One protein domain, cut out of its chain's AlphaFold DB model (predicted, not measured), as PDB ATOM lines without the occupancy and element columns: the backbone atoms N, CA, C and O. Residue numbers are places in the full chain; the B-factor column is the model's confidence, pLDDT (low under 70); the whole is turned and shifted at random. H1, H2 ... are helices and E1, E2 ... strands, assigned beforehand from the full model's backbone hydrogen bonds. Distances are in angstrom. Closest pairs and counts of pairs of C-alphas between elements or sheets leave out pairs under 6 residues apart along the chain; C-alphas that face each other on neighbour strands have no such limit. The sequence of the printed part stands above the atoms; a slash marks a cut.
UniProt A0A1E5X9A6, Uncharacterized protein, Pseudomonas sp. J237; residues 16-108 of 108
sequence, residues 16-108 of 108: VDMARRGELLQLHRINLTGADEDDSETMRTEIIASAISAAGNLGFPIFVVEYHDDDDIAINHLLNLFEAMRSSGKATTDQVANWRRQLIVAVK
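Overview. This is residues 16 to 108 of the 108 residues of an uncharacterized protein of Pseudomonas sp. J237 (UniProt A0A1E5X9A6). A long, twisted sheet of three strands has H2 lying along one face; H3 folds back beside H2 near edge strand E1, and short H1 packs on H2. The printed part has 93 residues, with H1, E1, E2, E3, H2, H3 in chain order; the sheet, E1 E2 E3, is antiparallel, the class mixed. It is compact, radius of gyration of the C-alphas 13.7 A, spanning 43 by 27 by 18 A.

Along the chain. H1, residues 16 to 20, begins at C-alpha 16 (32.945, -2.593, -25.665). E1 is residues 24 to 37, 30.4 A; E2 40 to 53, 36.0 A; E3 62 to 68; H2 71 to 87, 24.0 A. H3, 93 to 106, 20.4 A, ends at C-alpha 106 (36.887, -2.414, -45.449).

Arrangement. E1, E2 and E3 form a meander, consecutive antiparallel neighbours; N 31 and O 46, 2.9 A, and N 45 and O 66, 2.8 A, are within hydrogen-bond range. H2, on the sheet at a height of 8.9 A, makes two layers with it. H1 touches H2, closest C-alphas Val 16 and Leu 81, 4.6 A. H2 and H3, a helical hairpin, touch, closest C-alphas Phe 82 and Val 96, 5.8 A. Every O i to N i+4 pair in H1, H2 and H3 is within range.

Size, cuts and confidence. The farthest C-alphas, Asp 39 and Ala 55, are 43.5 A apart. The printed part has no cut and no long link. pLDDT is under 70 at residues 35 to 41, 54 and 105 to 108.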
ATOM      1  N   VAL A  16      31.666  -2.955 -26.286       94.38
ATOM      2  CA  VAL A  16      32.945  -2.593 -25.665       94.38
ATOM      3  C   VAL A  16      32.894  -2.803 -24.152       94.38
ATOM      4  O   VAL A  16      33.829  -3.357 -23.572       94.38
ATOM      5  N   ASP A  17      31.808  -2.404 -23.494       92.06
ATOM      6  CA  ASP A  17      31.661  -2.585 -22.050       92.06
ATOM      7  C   ASP A  17      31.499  -4.059 -21.679       92.06
ATOM      8  O   ASP A  17      32.099  -4.507 -20.700       92.06
ATOM      9  N   MET A  18      30.791  -4.843 -22.499       91.12
ATOM     10  CA  MET A  18      30.755  -6.305 -22.364       91.12
ATOM     11  C   MET A  18      32.161  -6.912 -22.493       91.12
ATOM     12  O   MET A  18      32.566  -7.755 -21.689       91.12
ATOM     13  N   ALA A  19      32.952  -6.453 -23.468       94.25
ATOM     14  CA  ALA A  19      34.326  -6.911 -23.662       94.25
ATOM     15  C   ALA A  19      35.227  -6.576 -22.463       94.25
ATOM     16  O   ALA A  19      36.008  -7.426 -22.027       94.25
ATOM     17  N   ARG A  20      35.090  -5.369 -21.896       94.12
ATOM     18  CA  ARG A  20      35.831  -4.922 -20.701       94.12
ATOM     19  C   ARG A  20      35.491  -5.750 -19.467       94.12
ATOM     20  O   ARG A  20      36.376  -6.056 -18.676       94.12
ATOM     21  N   ARG A  21      34.225  -6.150 -19.320       91.25
ATOM     22  CA  ARG A  21      33.769  -7.049 -18.247       91.25
ATOM     23  C   ARG A  21      34.188  -8.507 -18.465       91.25
ATOM     24  O   ARG A  21      33.994  -9.334 -17.579       91.25
ATOM     25  N   GLY A  22      34.769  -8.834 -19.623       90.75
ATOM     26  CA  GLY A  22      35.149 -10.200 -19.986       90.75
ATOM     27  C   GLY A  22      33.954 -11.097 -20.322       90.75
ATOM     28  O   GLY A  22      34.087 -12.322 -20.296       90.75
ATOM     29  N   GLU A  23      32.805 -10.495 -20.634       91.25
ATOM     30  CA  GLU A  23      31.558 -11.182 -20.985       91.25
ATOM     31  C   GLU A  23      31.574 -11.679 -22.437       91.25
ATOM     32  O   GLU A  23      30.812 -12.571 -22.792       91.25
ATOM     33  N   LEU A  24      32.476 -11.168 -23.279       92.44
ATOM     34  CA  LEU A  24      32.715 -11.699 -24.622       92.44
ATOM     35  C   LEU A  24      33.796 -12.784 -24.607       92.44
ATOM     36  O   LEU A  24      34.806 -12.684 -23.916       92.44
ATOM     37  N   LEU A  25      33.596 -13.824 -25.408       90.00
ATOM     38  CA  LEU A  25      34.545 -14.919 -25.595       90.00
ATOM     39  C   LEU A  25      35.342 -14.788 -26.885       90.00
ATOM     40  O   LEU A  25      36.544 -15.027 -26.891       90.00
ATOM     41  N   GLN A  26      34.664 -14.455 -27.980       91.00
ATOM     42  CA  GLN A  26      35.257 -14.435 -29.311       91.00
ATOM     43  C   GLN A  26      34.453 -13.519 -30.229       91.00
ATOM     44  O   GLN A  26      33.223 -13.531 -30.182       91.00
ATOM     45  N   LEU A  27      35.154 -12.778 -31.087       93.06
ATOM     46  CA  LEU A  27      34.565 -12.063 -32.219       93.06
ATOM     47  C   LEU A  27      34.653 -12.953 -33.466       93.06
ATOM     48  O   LEU A  27      35.733 -13.451 -33.791       93.06
ATOM     49  N   HIS A  28      33.528 -13.149 -34.149       91.00
ATOM     50  CA  HIS A  28      33.423 -14.007 -35.338       91.00
ATOM     51  C   HIS A  28      33.369 -13.202 -36.627       91.00
ATOM     52  O   HIS A  28      33.993 -13.569 -37.620       91.00
ATOM     53  N   ARG A  29      32.611 -12.105 -36.613       89.75
ATOM     54  CA  ARG A  29      32.435 -11.225 -37.764       89.75
ATOM     55  C   ARG A  29      32.300  -9.793 -37.291       89.75
ATOM     56  O   ARG A  29      31.620  -9.545 -36.300       89.75
ATOM     57  N   ILE A  30      32.943  -8.893 -38.020       91.88
ATOM     58  CA  ILE A  30      32.890  -7.450 -37.823       91.88
ATOM     59  C   ILE A  30      32.686  -6.852 -39.214       91.88
ATOM     60  O   ILE A  30      33.522  -7.077 -40.090       91.88
ATOM     61  N   ASN A  31      31.588  -6.133 -39.424       89.94
ATOM     62  CA  ASN A  31      31.401  -5.294 -40.604       89.94
ATOM     63  C   ASN A  31      31.289  -3.834 -40.160       89.94
ATOM     64  O   ASN A  31      30.720  -3.544 -39.108       89.94
ATOM     65  N   LEU A  32      31.801  -2.940 -40.997       89.88
ATOM     66  CA  LEU A  32      31.613  -1.499 -40.911       89.88
ATOM     67  C   LEU A  32      31.017  -1.066 -42.250       89.88
ATOM     68  O   LEU A  32      31.600  -1.359 -43.291       89.88
ATOM     69  N   THR A  33      29.846  -0.442 -42.231       88.12
ATOM     70  CA  THR A  33      29.135  -0.028 -43.449       88.12
ATOM     71  C   THR A  33      28.555   1.364 -43.265       88.12
ATOM     72  O   THR A  33      28.046   1.654 -42.183       88.12
ATOM     73  N   GLY A  34      28.574   2.182 -44.317       83.81
ATOM     74  CA  GLY A  34      27.787   3.415 -44.359       83.81
ATOM     75  C   GLY A  34      26.291   3.111 -44.324       83.81
ATOM     76  O   GLY A  34      25.836   2.109 -44.887       83.81
ATOM     77  N   ALA A  35      25.542   3.947 -43.620       69.88
ATOM     78  CA  ALA A  35      24.094   3.963 -43.605       69.88
ATOM     79  C   ALA A  35      23.638   5.324 -44.149       69.88
ATOM     80  O   ALA A  35      23.773   6.352 -43.490       69.88
ATOM     81  N   ASP A  36      23.122   5.313 -45.379       63.06
ATOM     82  CA  ASP A  36      22.506   6.489 -45.993       63.06
ATOM     83  C   ASP A  36      21.124   6.701 -45.358       63.06
ATOM     84  O   ASP A  36      20.127   6.125 -45.802       63.06
ATOM     85  N   GLU A  37      21.065   7.503 -44.298       58.59
ATOM     86  CA  GLU A  37      19.813   8.030 -43.751       58.59
ATOM     87  C   GLU A  37      19.816   9.562 -43.879       58.59
ATOM     88  O   GLU A  37      20.651  10.244 -43.284       58.59
ATOM     89  N   ASP A  38      18.887  10.081 -44.695       59.41
ATOM     90  CA  ASP A  38      18.494  11.497 -44.818       59.41
ATOM     91  C   ASP A  38      19.637  12.522 -44.634       59.41
ATOM     92  O   ASP A  38      19.735  13.193 -43.606       59.41
ATOM     93  N   ASP A  39      20.483  12.676 -45.661       61.19
ATOM     94  CA  ASP A  39      21.534  13.709 -45.765       61.19
ATOM     95  C   ASP A  39      22.609  13.705 -44.649       61.19
ATOM     96  O   ASP A  39      23.421  14.633 -44.571       61.19
ATOM     97  N   SER A  40      22.668  12.662 -43.812       63.09
ATOM     98  CA  SER A  40      23.721  12.467 -42.807       63.09
ATOM     99  C   SER A  40      24.539  11.205 -43.097       63.09
ATOM    100  O   SER A  40      23.986  10.119 -43.267       63.09
ATOM    101  N   GLU A  41      25.866  11.346 -43.176       69.62
ATOM    102  CA  GLU A  41      26.793  10.218 -43.337       69.62
ATOM    103  C   GLU A  41      26.886   9.437 -42.022       69.62
ATOM    104  O   GLU A  41      27.811   9.624 -41.243       69.62
ATOM    105  N   THR A  42      25.919   8.564 -41.745       83.50
ATOM    106  CA  THR A  42      25.996   7.696 -40.564       83.50
ATOM    107  C   THR A  42      26.745   6.410 -40.884       83.50
ATOM    108  O   THR A  42      26.715   5.887 -42.000       83.50
ATOM    109  N   MET A  43      27.416   5.856 -39.884       88.00
ATOM    110  CA  MET A  43      28.137   4.596 -39.993       88.00
ATOM    111  C   MET A  43      27.517   3.575 -39.058       88.00
ATOM    112  O   MET A  43      27.107   3.894 -37.948       88.00
ATOM    113  N   ARG A  44      27.477   2.307 -39.464       89.94
ATOM    114  CA  ARG A  44      27.029   1.222 -38.589       89.94
ATOM    115  C   ARG A  44      28.064   0.115 -38.485       89.94
ATOM    116  O   ARG A  44      28.671  -0.292 -39.478       89.94
ATOM    117  N   THR A  45      28.230  -0.398 -37.274       91.06
ATOM    118  CA  THR A  45      29.056  -1.565 -36.970       91.06
ATOM    119  C   THR A  45      28.173  -2.762 -36.674       91.06
ATOM    120  O   THR A  45      27.337  -2.716 -35.777       91.06
ATOM    121  N   GLU A  46      28.389  -3.852 -37.403       92.19
ATOM    122  CA  GLU A  46      27.679  -5.118 -37.222       92.19
ATOM    123  C   GLU A  46      28.652  -6.173 -36.698       92.19
ATOM    124  O   GLU A  46      29.645  -6.501 -37.357       92.19
ATOM    125  N   ILE A  47      28.379  -6.721 -35.515       93.38
ATOM    126  CA  ILE A  47      29.303  -7.621 -34.826       93.38
ATOM    127  C   ILE A  47      28.588  -8.907 -34.430       93.38
ATOM    128  O   ILE A  47      27.559  -8.889 -33.758       93.38
ATOM    129  N   ILE A  48      29.170 -10.044 -34.818       92.62
ATOM    130  CA  ILE A  48      28.770 -11.370 -34.341       92.62
ATOM    131  C   ILE A  48      29.820 -11.844 -33.341       92.62
ATOM    132  O   ILE A  48      30.996 -11.975 -33.694       92.62
ATOM    133  N   ALA A  49      29.400 -12.141 -32.113       92.38
ATOM    134  CA  ALA A  49      30.290 -12.563 -31.037       92.38
ATOM    135  C   ALA A  49      29.705 -13.720 -30.220       92.38
ATOM    136  O   ALA A  49      28.496 -13.905 -30.154       92.38
ATOM    137  N   SER A  50      30.557 -14.503 -29.564       91.56
ATOM    138  CA  SER A  50      30.125 -15.412 -28.496       91.56
ATOM    139  C   SER A  50      30.231 -14.702 -27.154       91.56
ATOM    140  O   SER A  50      31.252 -14.069 -26.889       91.56
ATOM    141  N   ALA A  51      29.217 -14.841 -26.299       88.69
ATOM    142  CA  ALA A  51      29.172 -14.199 -24.990       88.69
ATOM    143  C   ALA A  51      28.806 -15.182 -23.866       88.69
ATOM    144  O   ALA A  51      28.134 -16.196 -24.077       88.69
ATOM    145  N   ILE A  52      29.264 -14.865 -22.660       85.50
ATOM    146  CA  ILE A  52      28.904 -15.513 -21.403       85.50
ATOM    147  C   ILE A  52      28.013 -14.554 -20.623       85.50
ATOM    148  O   ILE A  52      28.285 -13.360 -20.542       85.50
ATOM    149  N   SER A  53      26.971 -15.099 -20.011       76.88
ATOM    150  CA  SER A  53      26.147 -14.400 -19.029       76.88
ATOM    151  C   SER A  53      26.383 -14.966 -17.627       76.88
ATOM    152  O   SER A  53      27.061 -15.981 -17.454       76.88
ATOM    153  N   ALA A  54      25.747 -14.369 -16.616       69.88
ATOM    154  CA  ALA A  54      25.731 -14.912 -15.256       69.88
ATOM    155  C   ALA A  54      25.197 -16.362 -15.176       69.88
ATOM    156  O   ALA A  54      25.524 -17.080 -14.237       69.88
ATOM    157  N   ALA A  55      24.416 -16.808 -16.168       70.50
ATOM    158  CA  ALA A  55      23.906 -18.175 -16.273       70.50
ATOM    159  C   ALA A  55      24.852 -19.139 -17.027       70.50
ATOM    160  O   ALA A  55      24.506 -20.300 -17.237       70.50
ATOM    161  N   GLY A  56      26.038 -18.681 -17.438       70.62
ATOM    162  CA  GLY A  56      26.987 -19.438 -18.253       70.62
ATOM    163  C   GLY A  56      26.998 -19.009 -19.722       70.62
ATOM    164  O   GLY A  56      26.493 -17.944 -20.090       70.62
ATOM    165  N   ASN A  57      27.634 -19.826 -20.569       73.50
ATOM    166  CA  ASN A  57      27.683 -19.594 -22.013       73.50
ATOM    167  C   ASN A  57      26.261 -19.641 -22.585       73.50
ATOM    168  O   ASN A  57      25.535 -20.602 -22.340       73.50
ATOM    169  N   LEU A  58      25.885 -18.620 -23.358       71.75
ATOM    170  CA  LEU A  58      24.556 -18.531 -23.967       71.75
ATOM    171  C   LEU A  58      24.285 -19.676 -24.956       71.75
ATOM    172  O   LEU A  58      23.134 -19.985 -25.236       71.75
ATOM    173  N   GLY A  59      25.331 -20.318 -25.485       77.94
ATOM    174  CA  GLY A  59      25.208 -21.433 -26.427       77.94
ATOM    175  C   GLY A  59      24.842 -21.008 -27.853       77.94
ATOM    176  O   GLY A  59      24.865 -21.835 -28.760       77.94
ATOM    177  N   PHE A  60      24.571 -19.722 -28.076       81.25
ATOM    178  CA  PHE A  60      24.368 -19.112 -29.386       81.25
ATOM    179  C   PHE A  60      25.133 -17.779 -29.473       81.25
ATOM    180  O   PHE A  60      25.378 -17.141 -28.442       81.25
ATOM    181  N   PRO A  61      25.569 -17.364 -30.675       88.00
ATOM    182  CA  PRO A  61      26.231 -16.080 -30.853       88.00
ATOM    183  C   PRO A  61      25.244 -14.921 -30.670       88.00
ATOM    184  O   PRO A  61      24.073 -15.024 -31.031       88.00
ATOM    185  N   ILE A  62      25.738 -13.803 -30.151       88.75
ATOM    186  CA  ILE A  62      25.029 -12.526 -30.128       88.75
ATOM    187  C   ILE A  62      25.326 -11.752 -31.415       88.75
ATOM    188  O   ILE A  62      26.432 -11.838 -31.956       88.75
ATOM    189  N   PHE A  63      24.335 -10.998 -31.887       91.25
ATOM    190  CA  PHE A  63      24.472 -10.052 -32.988       91.25
ATOM    191  C   PHE A  63      24.208  -8.647 -32.459       91.25
ATOM    192  O   PHE A  63      23.146  -8.398 -31.889       91.25
ATOM    193  N   VAL A  64      25.184  -7.759 -32.616       91.00
ATOM    194  CA  VAL A  64      25.116  -6.369 -32.162       91.00
ATOM    195  C   VAL A  64      25.223  -5.454 -33.371       91.00
ATOM    196  O   VAL A  64      26.096  -5.649 -34.217       91.00
ATOM    197  N   VAL A  65      24.327  -4.473 -33.435       90.56
ATOM    198  CA  VAL A  65      24.360  -3.384 -34.411       90.56
ATOM    199  C   VAL A  65      24.417  -2.081 -33.633       90.56
ATOM    200  O   VAL A  65      23.528  -1.810 -32.826       90.56
ATOM    201  N   GLU A  66      25.460  -1.298 -33.867       89.94
ATOM    202  CA  GLU A  66      25.653   0.024 -33.267       89.94
ATOM    203  C   GLU A  66      25.829   1.049 -34.389       89.94
ATOM    204  O   GLU A  66      26.515   0.776 -35.376       89.94
ATOM    205  N   TYR A  67      25.168   2.195 -34.246       89.44
ATOM    206  CA  TYR A  67      25.210   3.309 -35.192       89.44
ATOM    207  C   TYR A  67      26.102   4.413 -34.628       89.44
ATOM    208  O   TYR A  67      26.144   4.620 -33.414       89.44
ATOM    209  N   HIS A  68      26.801   5.099 -35.519       87.94
ATOM    210  CA  HIS A  68      27.812   6.105 -35.236       87.94
ATOM    211  C   HIS A  68      27.606   7.282 -36.183       87.94
ATOM    212  O   HIS A  68      27.210   7.084 -37.333       87.94
ATOM    213  N   ASP A  69      27.892   8.486 -35.701       87.44
ATOM    214  CA  ASP A  69      27.642   9.715 -36.463       87.44
ATOM    215  C   ASP A  69      28.612   9.899 -37.640       87.44
ATOM    216  O   ASP A  69      28.284  10.627 -38.566       87.44
ATOM    217  N   ASP A  70      29.787   9.259 -37.599       86.31
ATOM    218  CA  ASP A  70      30.811   9.303 -38.647       86.31
ATOM    219  C   ASP A  70      31.733   8.059 -38.603       86.31
ATOM    220  O   ASP A  70      31.609   7.172 -37.741       86.31
ATOM    221  N   ASP A  71      32.647   7.962 -39.572       87.00
ATOM    222  CA  ASP A  71      33.593   6.854 -39.720       87.00
ATOM    223  C   ASP A  71      34.685   6.841 -38.649       87.00
ATOM    224  O   ASP A  71      35.016   5.764 -38.142       87.00
ATOM    225  N   ASP A  72      35.184   8.001 -38.234       89.31
ATOM    226  CA  ASP A  72      36.148   8.136 -37.144       89.31
ATOM    227  C   ASP A  72      35.595   7.564 -35.829       89.31
ATOM    228  O   ASP A  72      36.282   6.802 -35.134       89.31
ATOM    229  N   ILE A  73      34.346   7.874 -35.474       90.62
ATOM    230  CA  ILE A  73      33.668   7.355 -34.282       90.62
ATOM    231  C   ILE A  73      33.499   5.840 -34.398       90.62
ATOM    232  O   ILE A  73      33.858   5.112 -33.465       90.62
ATOM    233  N   ALA A  74      33.030   5.344 -35.545       90.75
ATOM    234  CA  ALA A  74      32.823   3.915 -35.762       90.75
ATOM    235  C   ALA A  74      34.136   3.111 -35.712       90.75
ATOM    236  O   ALA A  74      34.211   2.042 -35.091       90.75
ATOM    237  N   ILE A  75      35.206   3.633 -36.315       91.81
ATOM    238  CA  ILE A  75      36.540   3.024 -36.285       91.81
ATOM    239  C   ILE A  75      37.080   3.028 -34.856       91.81
ATOM    240  O   ILE A  75      37.528   1.986 -34.368       91.81
ATOM    241  N   ASN A  76      37.007   4.158 -34.148       93.31
ATOM    242  CA  ASN A  76      37.461   4.249 -32.761       93.31
ATOM    243  C   ASN A  76      36.677   3.309 -31.838       93.31
ATOM    244  O   ASN A  76      37.265   2.689 -30.947       93.31
ATOM    245  N   HIS A  77      35.377   3.138 -32.073       94.00
ATOM    246  CA  HIS A  77      34.559   2.164 -31.363       94.00
ATOM    247  C   HIS A  77      35.107   0.733 -31.530       94.00
ATOM    248  O   HIS A  77      35.351   0.039 -30.537       94.00
ATOM    249  N   LEU A  78      35.400   0.303 -32.762       95.06
ATOM    250  CA  LEU A  78      35.969  -1.025 -33.031       95.06
ATOM    251  C   LEU A  78      37.386  -1.189 -32.460       95.06
ATOM    252  O   LEU A  78      37.718  -2.242 -31.909       95.06
ATOM    253  N   LEU A  79      38.222  -0.151 -32.528       95.25
ATOM    254  CA  LEU A  79      39.553  -0.171 -31.914       95.25
ATOM    255  C   LEU A  79      39.472  -0.332 -30.391       95.25
ATOM    256  O   LEU A  79      40.231  -1.123 -29.820       95.25
ATOM    257  N   ASN A  80      38.524   0.355 -29.750       96.44
ATOM    258  CA  ASN A  80      38.247   0.217 -28.323       96.44
ATOM    259  C   ASN A  80      37.747  -1.188 -27.973       96.44
ATOM    260  O   ASN A  80      38.179  -1.747 -26.964       96.44
ATOM    261  N   LEU A  81      36.897  -1.789 -28.810       96.25
ATOM    262  CA  LEU A  81      36.457  -3.175 -28.645       96.25
ATOM    263  C   LEU A  81      37.638  -4.153 -28.701       96.25
ATOM    264  O   LEU A  81      37.765  -5.023 -27.840       96.25
ATOM    265  N   PHE A  82      38.523  -4.023 -29.692       96.50
ATOM    266  CA  PHE A  82      39.660  -4.937 -29.836       96.50
ATOM    267  C   PHE A  82      40.626  -4.827 -28.662       96.50
ATOM    268  O   PHE A  82      41.128  -5.837 -28.163       96.50
ATOM    269  N   GLU A  83      40.868  -3.604 -28.202       96.88
ATOM    270  CA  GLU A  83      41.695  -3.369 -27.029       96.88
ATOM    271  C   GLU A  83      41.036  -3.916 -25.759       96.88
ATOM    272  O   GLU A  83      41.703  -4.572 -24.958       96.88
ATOM    273  N   ALA A  84      39.720  -3.753 -25.608       96.69
ATOM    274  CA  ALA A  84      38.968  -4.336 -24.507       96.69
ATOM    275  C   ALA A  84      39.083  -5.870 -24.494       96.69
ATOM    276  O   ALA A  84      39.432  -6.436 -23.459       96.69
ATOM    277  N   MET A  85      38.907  -6.532 -25.643       97.00
ATOM    278  CA  MET A  85      39.087  -7.986 -25.790       97.00
ATOM    279  C   MET A  85      40.498  -8.450 -25.402       97.00
ATOM    280  O   MET A  85      40.665  -9.498 -24.776       97.00
ATOM    281  N   ARG A  86      41.528  -7.672 -25.755       97.00
ATOM    282  CA  ARG A  86      42.919  -7.951 -25.368       97.00
ATOM    283  C   ARG A  86      43.126  -7.793 -23.868       97.00
ATOM    284  O   ARG A  86      43.690  -8.674 -23.227       97.00
ATOM    285  N   SER A  87      42.654  -6.680 -23.311       96.44
ATOM    286  CA  SER A  87      42.810  -6.349 -21.893       96.44
ATOM    287  C   SER A  87      42.082  -7.325 -20.966       96.44
ATOM    288  O   SER A  87      42.571  -7.604 -19.875       96.44
ATOM    289  N   SER A  88      40.966  -7.908 -21.416       95.06
ATOM    290  CA  SER A  88      40.222  -8.935 -20.680       95.06
ATOM    291  C   SER A  88      40.775 -10.353 -20.876       95.06
ATOM    292  O   SER A  88      40.224 -11.316 -20.341       95.06
ATOM    293  N   GLY A  89      41.867 -10.504 -21.638       95.19
ATOM    294  CA  GLY A  89      42.514 -11.789 -21.910       95.19
ATOM    295  C   GLY A  89      41.728 -12.698 -22.861       95.19
ATOM    296  O   GLY A  89      41.990 -13.898 -22.916       95.19
ATOM    297  N   LYS A  90      40.755 -12.148 -23.598       94.56
ATOM    298  CA  LYS A  90      39.890 -12.876 -24.544       94.56
ATOM    299  C   LYS A  90      40.417 -12.854 -25.977       94.56
ATOM    300  O   LYS A  90      39.921 -13.591 -26.823       94.56
ATOM    301  N   ALA A  91      41.426 -12.030 -26.245       96.06
ATOM    302  CA  ALA A  91      42.128 -11.977 -27.517       96.06
ATOM    303  C   ALA A  91      43.642 -11.847 -27.324       96.06
ATOM    304  O   ALA A  91      44.119 -11.169 -26.414       96.06
ATOM    305  N   THR A  92      44.405 -12.460 -28.225       96.31
ATOM    306  CA  THR A  92      45.853 -12.273 -28.322       96.31
ATOM    307  C   THR A  92      46.194 -11.003 -29.103       96.31
ATOM    308  O   THR A  92      45.386 -10.474 -29.870       96.31
ATOM    309  N   THR A  93      47.434 -10.530 -28.965       95.94
ATOM    310  CA  THR A  93      47.956  -9.415 -29.770       95.94
ATOM    311  C   THR A  93      47.858  -9.700 -31.272       95.94
ATOM    312  O   THR A  93      47.498  -8.806 -32.037       95.94
ATOM    313  N   ASP A  94      48.103 -10.943 -31.697       96.38
ATOM    314  CA  ASP A  94      48.029 -11.338 -33.108       96.38
ATOM    315  C   ASP A  94      46.596 -11.315 -33.645       96.38
ATOM    316  O   ASP A  94      46.366 -10.857 -34.768       96.38
ATOM    317  N   GLN A  95      45.620 -11.750 -32.836       94.44
ATOM    318  CA  GLN A  95      44.199 -11.661 -33.182       94.44
ATOM    319  C   GLN A  95      43.771 -10.201 -33.359       94.44
ATOM    320  O   GLN A  95      43.184  -9.858 -34.385       94.44
ATOM    321  N   VAL A  96      44.147  -9.322 -32.425       95.19
ATOM    322  CA  VAL A  96      43.868  -7.880 -32.530       95.19
ATOM    323  C   VAL A  96      44.539  -7.259 -33.752       95.19
ATOM    324  O   VAL A  96      43.905  -6.499 -34.484       95.19
ATOM    325  N   ALA A  97      45.804  -7.591 -34.014       93.69
ATOM    326  CA  ALA A  97      46.510  -7.102 -35.194       93.69
ATOM    327  C   ALA A  97      45.824  -7.555 -36.491       93.69
ATOM    328  O   ALA A  97      45.761  -6.792 -37.456       93.69
ATOM    329  N   ASN A  98      45.280  -8.773 -36.516       92.50
ATOM    330  CA  ASN A  98      44.518  -9.274 -37.650       92.50
ATOM    331  C   ASN A  98      43.204  -8.511 -37.860       92.50
ATOM    332  O   ASN A  98      42.933  -8.092 -38.982       92.50
ATOM    333  N   TRP A  99      42.432  -8.268 -36.798       92.69
ATOM    334  CA  TRP A  99      41.198  -7.479 -36.891       92.69
ATOM    335  C   TRP A  99      41.462  -6.046 -37.362       92.69
ATOM    336  O   TRP A  99      40.778  -5.558 -38.257       92.69
ATOM    337  N   ARG A 100      42.521  -5.397 -36.860       91.75
ATOM    338  CA  ARG A 100      42.932  -4.061 -37.330       91.75
ATOM    339  C   ARG A 100      43.240  -4.038 -38.829       91.75
ATOM    340  O   ARG A 100      42.833  -3.110 -39.517       91.75
ATOM    341  N   ARG A 101      43.914  -5.068 -39.357       90.31
ATOM    342  CA  ARG A 101      44.175  -5.183 -40.804       90.31
ATOM    343  C   ARG A 101      42.895  -5.357 -41.620       90.31
ATOM    344  O   ARG A 101      42.822  -4.828 -42.723       90.31
ATOM    345  N   GLN A 102      41.903  -6.075 -41.096       85.12
ATOM    346  CA  GLN A 102      40.617  -6.260 -41.775       85.12
ATOM    347  C   GLN A 102      39.836  -4.945 -41.899       85.12
ATOM    348  O   GLN A 102      39.235  -4.716 -42.944       85.12
ATOM    349  N   LEU A 103      39.921  -4.052 -40.904       82.81
ATOM    350  CA  LEU A 103      39.310  -2.719 -40.994       82.81
ATOM    351  C   LEU A 103      39.898  -1.885 -42.134       82.81
ATOM    352  O   LEU A 103      39.151  -1.302 -42.906       82.81
ATOM    353  N   ILE A 104      41.223  -1.898 -42.306       73.00
ATOM    354  CA  ILE A 104      41.902  -1.143 -43.377       73.00
ATOM    355  C   ILE A 104      41.424  -1.577 -44.772       73.00
ATOM    356  O   ILE A 104      41.404  -0.779 -45.703       73.00
ATOM    357  N   VAL A 105      41.051  -2.848 -44.940       62.78
ATOM    358  CA  VAL A 105      40.539  -3.365 -46.219       62.78
ATOM    359  C   VAL A 105      39.077  -2.971 -46.449       62.78
ATOM    360  O   VAL A 105      38.671  -2.868 -47.602       62.78
ATOM    361  N   ALA A 106      38.306  -2.752 -45.381       59.09
ATOM    362  CA  ALA A 106      36.887  -2.414 -45.449       59.09
ATOM    363  C   ALA A 106      36.616  -0.924 -45.742       59.09
ATOM    364  O   ALA A 106      35.574  -0.615 -46.305       59.09
ATOM    365  N   VAL A 107      37.541  -0.018 -45.398       54.53
ATOM    366  CA  VAL A 107      37.422   1.442 -45.618       54.53
ATOM    367  C   VAL A 107      38.009   1.842 -46.985       54.53
ATOM    368  O   VAL A 107      38.939   2.639 -47.068       54.53
ATOM    369  N   LYS A 108      37.544   1.227 -48.077       45.59
ATOM    370  CA  LYS A 108      38.011   1.523 -49.445       45.59
ATOM    371  C   LYS A 108      36.887   1.926 -50.376       45.59
ATOM    372  O   LYS A 108      35.814   1.297 -50.285       45.59
TER     373      LYS A 108